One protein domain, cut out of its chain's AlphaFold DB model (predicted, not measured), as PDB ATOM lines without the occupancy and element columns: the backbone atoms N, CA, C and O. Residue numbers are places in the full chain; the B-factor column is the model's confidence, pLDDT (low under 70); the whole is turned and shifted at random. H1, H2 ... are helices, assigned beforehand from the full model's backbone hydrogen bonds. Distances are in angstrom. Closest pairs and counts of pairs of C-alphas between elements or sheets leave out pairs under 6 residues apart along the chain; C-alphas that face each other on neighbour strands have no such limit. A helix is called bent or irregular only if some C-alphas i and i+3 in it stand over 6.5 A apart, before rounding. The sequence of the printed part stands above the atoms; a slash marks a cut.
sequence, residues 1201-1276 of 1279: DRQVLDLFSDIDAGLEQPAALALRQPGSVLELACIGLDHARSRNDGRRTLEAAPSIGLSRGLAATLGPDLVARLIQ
ATOM      1  N   ASP A1201     -19.564  66.385   6.750       89.81
ATOM      2  CA  ASP A1201     -19.849  67.422   5.751       89.81
ATOM      3  C   ASP A1201     -21.345  67.478   5.408       89.81
ATOM      4  O   ASP A1201     -21.931  68.560   5.373       89.81
ATOM      5  N   ARG A1202     -22.010  66.323   5.258       91.06
ATOM      6  CA  ARG A1202     -23.461  66.298   5.059       91.06
ATOM      7  C   ARG A1202     -24.229  66.716   6.312       91.06
ATOM      8  O   ARG A1202     -25.211  67.433   6.170       91.06
ATOM      9  N   GLN A1203     -23.778  66.358   7.514       92.25
ATOM     10  CA  GLN A1203     -24.386  66.856   8.759       92.25
ATOM     11  C   GLN A1203     -24.248  68.385   8.910       92.25
ATOM     12  O   GLN A1203     -25.143  69.022   9.466       92.25
ATOM     13  N   VAL A1204     -23.163  68.982   8.397       93.19
ATOM     14  CA  VAL A1204     -22.973  70.442   8.324       93.19
ATOM     15  C   VAL A1204     -23.918  71.065   7.295       93.19
ATOM     16  O   VAL A1204     -24.541  72.079   7.585       93.19
ATOM     17  N   LEU A1205     -24.102  70.457   6.121       91.62
ATOM     18  CA  LEU A1205     -25.118  70.918   5.162       91.62
ATOM     19  C   LEU A1205     -26.531  70.831   5.729       91.62
ATOM     20  O   LEU A1205     -27.324  71.748   5.548       91.62
ATOM     21  N   ASP A1206     -26.823  69.748   6.442       89.19
ATOM     22  CA  ASP A1206     -28.090  69.563   7.127       89.19
ATOM     23  C   ASP A1206     -28.295  70.648   8.193       89.19
ATOM     24  O   ASP A1206     -29.379  71.206   8.252       89.19
ATOM     25  N   LEU A1207     -27.253  71.030   8.945       90.31
ATOM     26  CA  LEU A1207     -27.290  72.183   9.852       90.31
ATOM     27  C   LEU A1207     -27.662  73.475   9.108       90.31
ATOM     28  O   LEU A1207     -28.579  74.169   9.536       90.31
ATOM     29  N   PHE A1208     -27.006  73.785   7.986       90.00
ATOM     30  CA  PHE A1208     -27.364  74.965   7.190       90.00
ATOM     31  C   PHE A1208     -28.791  74.883   6.652       90.00
ATOM     32  O   PHE A1208     -29.487  75.885   6.702       90.00
ATOM     33  N   SER A1209     -29.256  73.714   6.209       85.19
ATOM     34  CA  SER A1209     -30.634  73.515   5.746       85.19
ATOM     35  C   SER A1209     -31.669  73.635   6.867       85.19
ATOM     36  O   SER A1209     -32.763  74.132   6.606       85.19
ATOM     37  N   ASP A1210     -31.358  73.158   8.076       79.25
ATOM     38  CA  ASP A1210     -32.232  73.253   9.251       79.25
ATOM     39  C   ASP A1210     -32.395  74.730   9.670       79.25
ATOM     40  O   ASP A1210     -33.443  75.130  10.175       79.25
ATOM     41  N   ILE A1211     -31.366  75.551   9.425       79.00
ATOM     42  CA  ILE A1211     -31.370  76.997   9.656       79.00
ATOM     43  C   ILE A1211     -32.056  77.711   8.489       79.00
ATOM     44  O   ILE A1211     -33.120  78.283   8.681       79.00
ATOM     45  N   ASP A1212     -31.454  77.704   7.297       79.38
ATOM     46  CA  ASP A1212     -31.902  78.365   6.070       79.38
ATOM     47  C   ASP A1212     -31.525  77.552   4.822       79.38
ATOM     48  O   ASP A1212     -30.353  77.447   4.453       79.38
ATOM     49  N   ALA A1213     -32.527  77.071   4.088       78.19
ATOM     50  CA  ALA A1213     -32.309  76.381   2.818       78.19
ATOM     51  C   ALA A1213     -31.500  77.218   1.797       78.19
ATOM     52  O   ALA A1213     -30.792  76.656   0.963       78.19
ATOM     53  N   GLY A1214     -31.550  78.556   1.869       80.19
ATOM     54  CA  GLY A1214     -30.752  79.454   1.029       80.19
ATOM     55  C   GLY A1214     -29.248  79.440   1.328       80.19
ATOM     56  O   GLY A1214     -28.451  79.775   0.449       80.19
ATOM     57  N   LEU A1215     -28.843  79.016   2.532       81.31
ATOM     58  CA  LEU A1215     -27.439  78.910   2.939       81.31
ATOM     59  C   LEU A1215     -26.813  77.546   2.594       81.31
ATOM     60  O   LEU A1215     -25.585  77.445   2.557       81.31
ATOM     61  N   GLU A1216     -27.612  76.519   2.269       84.75
ATOM     62  CA  GLU A1216     -27.098  75.176   1.942       84.75
ATOM     63  C   GLU A1216     -26.175  75.204   0.711       84.75
ATOM     64  O   GLU A1216     -25.091  74.620   0.730       84.75
ATOM     65  N   GLN A1217     -26.551  75.921  -0.355       85.69
ATOM     66  CA  GLN A1217     -25.743  75.992  -1.577       85.69
ATOM     67  C   GLN A1217     -24.407  76.742  -1.371       85.69
ATOM     68  O   GLN A1217     -23.371  76.207  -1.786       85.69
ATOM     69  N   PRO A1218     -24.367  77.933  -0.735       84.25
ATOM     70  CA  PRO A1218     -23.113  78.566  -0.327       84.25
ATOM     71  C   PRO A1218     -22.231  77.663   0.548       84.25
ATOM     72  O   PRO A1218     -21.034  77.538   0.283       84.25
ATOM     73  N   ALA A1219     -22.810  76.984   1.544       84.12
ATOM     74  CA  ALA A1219     -22.071  76.076   2.420       84.12
ATOM     75  C   ALA A1219     -21.494  74.878   1.649       84.12
ATOM     76  O   ALA A1219     -20.334  74.518   1.840       84.12
ATOM     77  N   ALA A1220     -22.250  74.314   0.703       88.50
ATOM     78  CA  ALA A1220     -21.796  73.219  -0.155       88.50
ATOM     79  C   ALA A1220     -20.639  73.610  -1.081       88.50
ATOM     80  O   ALA A1220     -19.794  72.773  -1.400       88.50
ATOM     81  N   LEU A1221     -20.582  74.869  -1.525       84.31
ATOM     82  CA  LEU A1221     -19.439  75.390  -2.274       84.31
ATOM     83  C   LEU A1221     -18.210  75.546  -1.371       84.31
ATOM     84  O   LEU A1221     -17.108  75.202  -1.794       84.31
ATOM     85  N   ALA A1222     -18.396  76.004  -0.132       81.19
ATOM     86  CA  ALA A1222     -17.298  76.187   0.809       81.19
ATOM     87  C   ALA A1222     -16.715  74.874   1.349       81.19
ATOM     88  O   ALA A1222     -15.495  74.760   1.465       81.19
ATOM     89  N   LEU A1223     -17.547  73.847   1.557       86.38
ATOM     90  CA  LEU A1223     -17.112  72.499   1.948       86.38
ATOM     91  C   LEU A1223     -16.195  71.822   0.916       86.38
ATOM     92  O   LEU A1223     -15.551  70.828   1.232       86.38
ATOM     93  N   ARG A1224     -16.088  72.357  -0.311       81.75
ATOM     94  CA  ARG A1224     -15.123  71.870  -1.315       81.75
ATOM     95  C   ARG A1224     -13.676  72.210  -0.961       81.75
ATOM     96  O   ARG A1224     -12.771  71.593  -1.516       81.75
ATOM     97  N   GLN A1225     -13.460  73.194  -0.088       77.25
ATOM     98  CA  GLN A1225     -12.127  73.552   0.387       77.25
ATOM     99  C   GLN A1225     -11.676  72.578   1.483       77.25
ATOM    100  O   GLN A1225     -12.420  72.399   2.451       77.25
ATOM    101  N   PRO A1226     -10.480  71.968   1.377       71.75
ATOM    102  CA  PRO A1226      -9.949  71.087   2.413       71.75
ATOM    103  C   PRO A1226      -9.888  71.775   3.784       71.75
ATOM    104  O   PRO A1226      -9.533  72.950   3.885       71.75
ATOM    105  N   GLY A1227     -10.243  71.042   4.842       75.12
ATOM    106  CA  GLY A1227     -10.188  71.542   6.222       75.12
ATOM    107  C   GLY A1227     -11.234  72.609   6.580       75.12
ATOM    108  O   GLY A1227     -11.076  73.294   7.585       75.12
ATOM    109  N   SER A1228     -12.295  72.791   5.783       85.75
ATOM    110  CA  SER A1228     -13.344  73.789   6.063       85.75
ATOM    111  C   SER A1228     -14.511  73.268   6.913       85.75
ATOM    112  O   SER A1228     -15.324  74.067   7.371       85.75
ATOM    113  N   VAL A1229     -14.606  71.950   7.141       91.88
ATOM    114  CA  VAL A1229     -15.767  71.298   7.786       91.88
ATOM    115  C   VAL A1229     -16.047  71.875   9.174       91.88
ATOM    116  O   VAL A1229     -17.171  72.298   9.444       91.88
ATOM    117  N   LEU A1230     -15.030  71.919  10.039       92.00
ATOM    118  CA  LEU A1230     -15.160  72.444  11.398       92.00
ATOM    119  C   LEU A1230     -15.527  73.935  11.408       92.00
ATOM    120  O   LEU A1230     -16.418  74.358  12.144       92.00
ATOM    121  N   GLU A1231     -14.891  74.736  10.559       90.94
ATOM    122  CA  GLU A1231     -15.163  76.173  10.481       90.94
ATOM    123  C   GLU A1231     -16.572  76.480   9.956       90.94
ATOM    124  O   GLU A1231     -17.258  77.358  10.476       90.94
ATOM    125  N   LEU A1232     -17.062  75.719   8.977       91.81
ATOM    126  CA  LEU A1232     -18.433  75.865   8.488       91.81
ATOM    127  C   LEU A1232     -19.463  75.367   9.503       91.81
ATOM    128  O   LEU A1232     -20.533  75.962   9.611       91.81
ATOM    129  N   ALA A1233     -19.141  74.342  10.299       91.50
ATOM    130  CA  ALA A1233     -19.971  73.950  11.435       91.50
ATOM    131  C   ALA A1233     -20.083  75.086  12.469       91.50
ATOM    132  O   ALA A1233     -21.172  75.330  12.989       91.50
ATOM    133  N   CYS A1234     -18.986  75.818  12.718       87.94
ATOM    134  CA  CYS A1234     -18.999  77.005  13.576       87.94
ATOM    135  C   CYS A1234     -19.959  78.067  13.042       87.94
ATOM    136  O   CYS A1234     -20.818  78.532  13.784       87.94
ATOM    137  N   ILE A1235     -19.852  78.391  11.752       86.69
ATOM    138  CA  ILE A1235     -20.685  79.404  11.088       86.69
ATOM    139  C   ILE A1235     -22.161  79.011  11.101       86.69
ATOM    140  O   ILE A1235     -23.012  79.848  11.392       86.69
ATOM    141  N   GLY A1236     -22.483  77.745  10.826       88.44
ATOM    142  CA  GLY A1236     -23.857  77.256  10.918       88.44
ATOM    143  C   GLY A1236     -24.424  77.438  12.329       88.44
ATOM    144  O   GLY A1236     -25.495  78.004  12.502       88.44
ATOM    145  N   LEU A1237     -23.688  77.038  13.367       85.06
ATOM    146  CA  LEU A1237     -24.142  77.213  14.749       85.06
ATOM    147  C   LEU A1237     -24.245  78.695  15.163       85.06
ATOM    148  O   LEU A1237     -25.149  79.039  15.925       85.06
ATOM    149  N   ASP A1238     -23.386  79.574  14.638       81.25
ATOM    150  CA  ASP A1238     -23.491  81.026  14.841       81.25
ATOM    151  C   ASP A1238     -24.790  81.580  14.220       81.25
ATOM    152  O   ASP A1238     -25.526  82.311  14.887       81.25
ATOM    153  N   HIS A1239     -25.137  81.157  12.995       81.44
ATOM    154  CA  HIS A1239     -26.416  81.501  12.347       81.44
ATOM    155  C   HIS A1239     -27.635  80.968  13.110       81.44
ATOM    156  O   HIS A1239     -28.646  81.663  13.237       81.44
ATOM    157  N   ALA A1240     -27.569  79.735  13.621       79.81
ATOM    158  CA  ALA A1240     -28.660  79.149  14.404       79.81
ATOM    159  C   ALA A1240     -28.963  79.996  15.649       79.81
ATOM    160  O   ALA A1240     -30.121  80.287  15.954       79.81
ATOM    161  N   ARG A1241     -27.911  80.468  16.325       74.12
ATOM    162  CA  ARG A1241     -28.024  81.335  17.503       74.12
ATOM    163  C   ARG A1241     -28.556  82.720  17.155       74.12
ATOM    164  O   ARG A1241     -29.436  83.207  17.860       74.12
ATOM    165  N   SER A1242     -28.086  83.336  16.066       70.25
ATOM    166  CA  SER A1242     -28.524  84.685  15.680       70.25
ATOM    167  C   SER A1242     -30.010  84.751  15.312       70.25
ATOM    168  O   SER A1242     -30.646  85.782  15.513       70.25
ATOM    169  N   ARG A1243     -30.599  83.660  14.799       66.25
ATOM    170  CA  ARG A1243     -32.034  83.596  14.457       66.25
ATOM    171  C   ARG A1243     -32.970  83.545  15.664       66.25
ATOM    172  O   ARG A1243     -34.102  84.014  15.565       66.25
ATOM    173  N   ASN A1244     -32.522  83.005  16.796       55.94
ATOM    174  CA  ASN A1244     -33.344  82.919  18.007       55.94
ATOM    175  C   ASN A1244     -33.495  84.269  18.737       55.94
ATOM    176  O   ASN A1244     -34.317  84.378  19.647       55.94
ATOM    177  N   ASP A1245     -32.781  85.321  18.318       52.19
ATOM    178  CA  ASP A1245     -32.724  86.627  18.993       52.19
ATOM    179  C   ASP A1245     -33.917  87.565  18.673       52.19
ATOM    180  O   ASP A1245     -33.862  88.791  18.792       52.19
ATOM    181  N   GLY A1246     -35.064  86.989  18.295       42.34
ATOM    182  CA  GLY A1246     -36.292  87.704  17.923       42.34
ATOM    183  C   GLY A1246     -36.931  88.573  19.023       42.34
ATOM    184  O   GLY A1246     -37.987  89.169  18.785       42.34
ATOM    185  N   ARG A1247     -36.337  88.689  20.223       32.69
ATOM    186  CA  ARG A1247     -36.772  89.606  21.294       32.69
ATOM    187  C   ARG A1247     -35.607  90.124  22.164       32.69
ATOM    188  O   ARG A1247     -35.343  89.585  23.226       32.69
ATOM    189  N   ARG A1248     -35.112  91.317  21.802       35.12
ATOM    190  CA  ARG A1248     -34.497  92.358  22.666       35.12
ATOM    191  C   ARG A1248     -33.200  91.998  23.430       35.12
ATOM    192  O   ARG A1248     -33.255  91.524  24.556       35.12
ATOM    193  N   THR A1249     -32.082  92.492  22.882       38.56
ATOM    194  CA  THR A1249     -30.938  93.171  23.544       38.56
ATOM    195  C   THR A1249     -30.436  92.623  24.889       38.56
ATOM    196  O   THR A1249     -30.938  93.057  25.926       38.56
ATOM    197  N   LEU A1250     -29.357  91.825  24.866       32.47
ATOM    198  CA  LEU A1250     -28.041  92.093  25.496       32.47
ATOM    199  C   LEU A1250     -27.186  90.810  25.513       32.47
ATOM    200  O   LEU A1250     -27.383  89.969  26.375       32.47
ATOM    201  N   GLU A1251     -26.270  90.721  24.545       32.94
ATOM    202  CA  GLU A1251     -24.968  90.020  24.487       32.94
ATOM    203  C   GLU A1251     -24.719  89.732  23.002       32.94
ATOM    204  O   GLU A1251     -25.529  89.089  22.344       32.94
ATOM    205  N   ALA A1252     -23.683  90.343  22.422       38.75
ATOM    206  CA  ALA A1252     -23.445  90.259  20.985       38.75
ATOM    207  C   ALA A1252     -23.230  88.792  20.585       38.75
ATOM    208  O   ALA A1252     -22.275  88.166  21.045       38.75
ATOM    209  N   ALA A1253     -24.101  88.245  19.730       44.81
ATOM    210  CA  ALA A1253     -23.754  87.037  18.992       44.81
ATOM    211  C   ALA A1253     -22.419  87.309  18.273       44.81
ATOM    212  O   ALA A1253     -22.277  88.399  17.700       44.81
ATOM    213  N   PRO A1254     -21.439  86.386  18.336       50.22
ATOM    214  CA  PRO A1254     -20.149  86.607  17.707       50.22
ATOM    215  C   PRO A1254     -20.351  86.946  16.236       50.22
ATOM    216  O   PRO A1254     -21.245  86.400  15.580       50.22
ATOM    217  N   SER A1255     -19.548  87.875  15.723       56.28
ATOM    218  CA  SER A1255     -19.658  88.231  14.311       56.28
ATOM    219  C   SER A1255     -19.454  86.979  13.452       56.28
ATOM    220  O   SER A1255     -18.482  86.237  13.620       56.28
ATOM    221  N   ILE A1256     -20.401  86.711  12.550       69.31
ATOM    222  CA  ILE A1256     -20.284  85.581  11.629       69.31
ATOM    223  C   ILE A1256     -19.108  85.895  10.706       69.31
ATOM    224  O   ILE A1256     -19.143  86.855   9.936       69.31
ATOM    225  N   GLY A1257     -18.038  85.114  10.829       68.25
ATOM    226  CA  GLY A1257     -16.751  85.432  10.227       68.25
ATOM    227  C   GLY A1257     -15.985  84.183   9.819       68.25
ATOM    228  O   GLY A1257     -16.050  83.154  10.491       68.25
ATOM    229  N   LEU A1258     -15.265  84.305   8.706       76.50
ATOM    230  CA  LEU A1258     -14.353  83.300   8.171       76.50
ATOM    231  C   LEU A1258     -12.908  83.727   8.447       76.50
ATOM    232  O   LEU A1258     -12.557  84.905   8.357       76.50
ATOM    233  N   SER A1259     -12.063  82.747   8.718       81.94
ATOM    234  CA  SER A1259     -10.612  82.853   8.724       81.94
ATOM    235  C   SER A1259     -10.085  83.394   7.402       81.94
ATOM    236  O   SER A1259     -10.692  83.242   6.335       81.94
ATOM    237  N   ARG A1260      -8.927  84.052   7.461       78.44
ATOM    238  CA  ARG A1260      -8.419  84.840   6.334       78.44
ATOM    239  C   ARG A1260      -8.031  83.923   5.180       78.44
ATOM    240  O   ARG A1260      -8.301  84.254   4.027       78.44
ATOM    241  N   GLY A1261      -7.468  82.754   5.489       72.12
ATOM    242  CA  GLY A1261      -7.153  81.718   4.513       72.12
ATOM    243  C   GLY A1261      -8.393  81.177   3.801       72.12
ATOM    244  O   GLY A1261      -8.395  81.098   2.570       72.12
ATOM    245  N   LEU A1262      -9.473  80.862   4.529       76.75
ATOM    246  CA  LEU A1262     -10.702  80.366   3.900       76.75
ATOM    247  C   LEU A1262     -11.408  81.466   3.110       76.75
ATOM    248  O   LEU A1262     -11.780  81.242   1.962       76.75
ATOM    249  N   ALA A1263     -11.514  82.677   3.661       77.31
ATOM    250  CA  ALA A1263     -12.112  83.815   2.970       77.31
ATOM    251  C   ALA A1263     -11.375  84.161   1.663       77.31
ATOM    252  O   ALA A1263     -12.015  84.364   0.629       77.31
ATOM    253  N   ALA A1264     -10.035  84.154   1.678       70.56
ATOM    254  CA  ALA A1264      -9.214  84.344   0.481       70.56
ATOM    255  C   ALA A1264      -9.441  83.245  -0.569       70.56
ATOM    256  O   ALA A1264      -9.371  83.515  -1.766       70.56
ATOM    257  N   THR A1265      -9.746  82.023  -0.126       73.69
ATOM    258  CA  THR A1265      -9.975  80.873  -1.007       73.69
ATOM    259  C   THR A1265     -11.390  80.856  -1.601       73.69
ATOM    260  O   THR A1265     -11.574  80.453  -2.748       73.69
ATOM    261  N   LEU A1266     -12.403  81.302  -0.851       66.88
ATOM    262  CA  LEU A1266     -13.808  81.310  -1.284       66.88
ATOM    263  C   LEU A1266     -14.172  82.509  -2.174       66.88
ATOM    264  O   LEU A1266     -15.106  82.414  -2.971       66.88
ATOM    265  N   GLY A1267     -13.443  83.622  -2.053       67.56
ATOM    266  CA  GLY A1267     -13.726  84.866  -2.767       67.56
ATOM    267  C   GLY A1267     -14.881  85.678  -2.152       67.56
ATOM    268  O   GLY A1267     -15.729  85.136  -1.438       67.56
ATOM    269  N   PRO A1268     -14.941  86.997  -2.420       71.94
ATOM    270  CA  PRO A1268     -15.791  87.933  -1.678       71.94
ATOM    271  C   PRO A1268     -17.295  87.651  -1.812       71.94
ATOM    272  O   PRO A1268     -18.023  87.799  -0.837       71.94
ATOM    273  N   ASP A1269     -17.764  87.183  -2.972       73.56
ATOM    274  CA  ASP A1269     -19.192  86.925  -3.211       73.56
ATOM    275  C   ASP A1269     -19.721  85.703  -2.451       73.56
ATOM    276  O   ASP A1269     -20.889  85.652  -2.055       73.56
ATOM    277  N   LEU A1270     -18.890  84.668  -2.293       75.44
ATOM    278  CA  LEU A1270     -19.265  83.473  -1.539       75.44
ATOM    279  C   LEU A1270     -19.126  83.725  -0.038       75.44
ATOM    280  O   LEU A1270     -20.014  83.342   0.720       75.44
ATOM    281  N   VAL A1271     -18.074  84.446   0.364       79.12
ATOM    282  CA  VAL A1271     -17.907  84.949   1.732       79.12
ATOM    283  C   VAL A1271     -19.125  85.775   2.140       79.12
ATOM    284  O   VAL A1271     -19.751  85.448   3.140       79.12
ATOM    285  N   ALA A1272     -19.530  86.766   1.338       81.38
ATOM    286  CA  ALA A1272     -20.687  87.612   1.628       81.38
ATOM    287  C   ALA A1272     -21.976  86.798   1.806       81.38
ATOM    288  O   ALA A1272     -22.710  87.029   2.761       81.38
ATOM    289  N   ARG A1273     -22.229  85.806   0.945       81.12
ATOM    290  CA  ARG A1273     -23.411  84.935   1.055       81.12
ATOM    291  C   ARG A1273     -23.402  84.031   2.288       81.12
ATOM    292  O   ARG A1273     -24.471  83.695   2.777       81.12
ATOM    293  N   LEU A1274     -22.228  83.625   2.767       77.94
ATOM    294  CA  LEU A1274     -22.089  82.772   3.950       77.94
ATOM    295  C   LEU A1274     -22.201  83.543   5.263       77.94
ATOM    296  O   LEU A1274     -22.658  82.974   6.249       77.94
ATOM    297  N   ILE A1275     -21.769  84.805   5.289       78.06
ATOM    298  CA  ILE A1275     -21.709  85.604   6.522       78.06
ATOM    299  C   ILE A1275     -22.843  86.625   6.657       78.06
ATOM    300  O   ILE A1275     -23.056  87.147   7.747       78.06
ATOM    301  N   GLN A1276     -23.574  86.936   5.582       70.06
ATOM    302  CA  GLN A1276     -24.743  87.810   5.672       70.06
ATOM    303  C   GLN A1276     -25.839  87.129   6.492       70.06
ATOM    304  O   GLN A1276     -26.327  86.058   6.129       70.06
TER     305      GLN A1276
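AT A GLANCE: This is residues 1201 to 1276 of the 1279 residues of the protein "Serine protease" of Rhodobacteraceae bacterium (UniProt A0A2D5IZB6). Three helices, H1, H2 and H3, form a small up-and-down bundle, and the short helix H5 packs slantwise on H2, with short H4 near the end of H2. Between H3 and H4 a long loop swings away from the bundle and folds back; its residues 1246 to 1251 stick out and stand free. The printed part has 76 residues, 51 of them in five named helices, in the order H1 H2 H3 H4 H5, with no named strand; the class is all helix. It is compact, with a radius of gyration of the C-alphas of 12.3 A, yet elongated in outline, spanning 37 by 24 by 20 A.

HOW THE PARTS SIT: Start with H1, residues 1201 to 1211, and H2, residues 1213 to 1222: they form a helical hairpin and touch at Phe 1208 and Glu 1216, whose C-alphas, the closest, are 5.3 A apart, at a shallow tilt of 29 degrees, opposite ways. Go on to H3, residues 1229 to 1243, which touches H1 the same way at a shallow tilt of 10 degrees; the closest C-alphas, of Val 1204 and Ala 1233, are 5.6 A apart. H2 and H3 are close but not clearly touching, with the C-alphas of Ala 1219 and Leu 1232 the closest at 7.1 A. Further on, H4, residues 1260 to 1266, is close to H2 but not clearly touching, with the C-alphas of Ala 1222 and Leu 1266 the closest at 6.5 A. Last, H5, residues 1268 to 1275, touches H2 at a steep tilt of 51 degrees, opposite ways; the closest C-alphas, of Pro 1218 and Leu 1274, are 6.1 A apart. H1 is apart from H4 and H5. Every O i to N i+4 pair is within hydrogen-bond range in H1, H3, H4 and H5, and 4 of 6 in H2.

IN THESE COORDINATES: Find C-alpha 1201 at (-19.849, 67.422, 5.751); from there H1 runs 15.5 A to C-alpha 1211. H2 covers 15.1 A and is irregular, but only just: C-alphas 1214 and 1217 are 6.6 A apart. H3, the longest helix, begins at C-alpha 1229 at (-15.767, 71.298, 7.786) and runs 21.5 A. H4 covers 10.0 A, and H5 runs 10.4 A to C-alpha 1275 at (-21.709, 85.604, 6.522).

THE WHOLE: The two C-alphas farthest apart, of Pro 1226 and Arg 1248, are 38.3 A apart. The link from H3 to H4, residues 1244 to 1259, is long; those from H1 to H2 and from H4 to H5 are tight. The printed part has no cut. Its mean pLDDT is 75.0, and residues 1243 to 1257 and 1266 to 1267 are under 70.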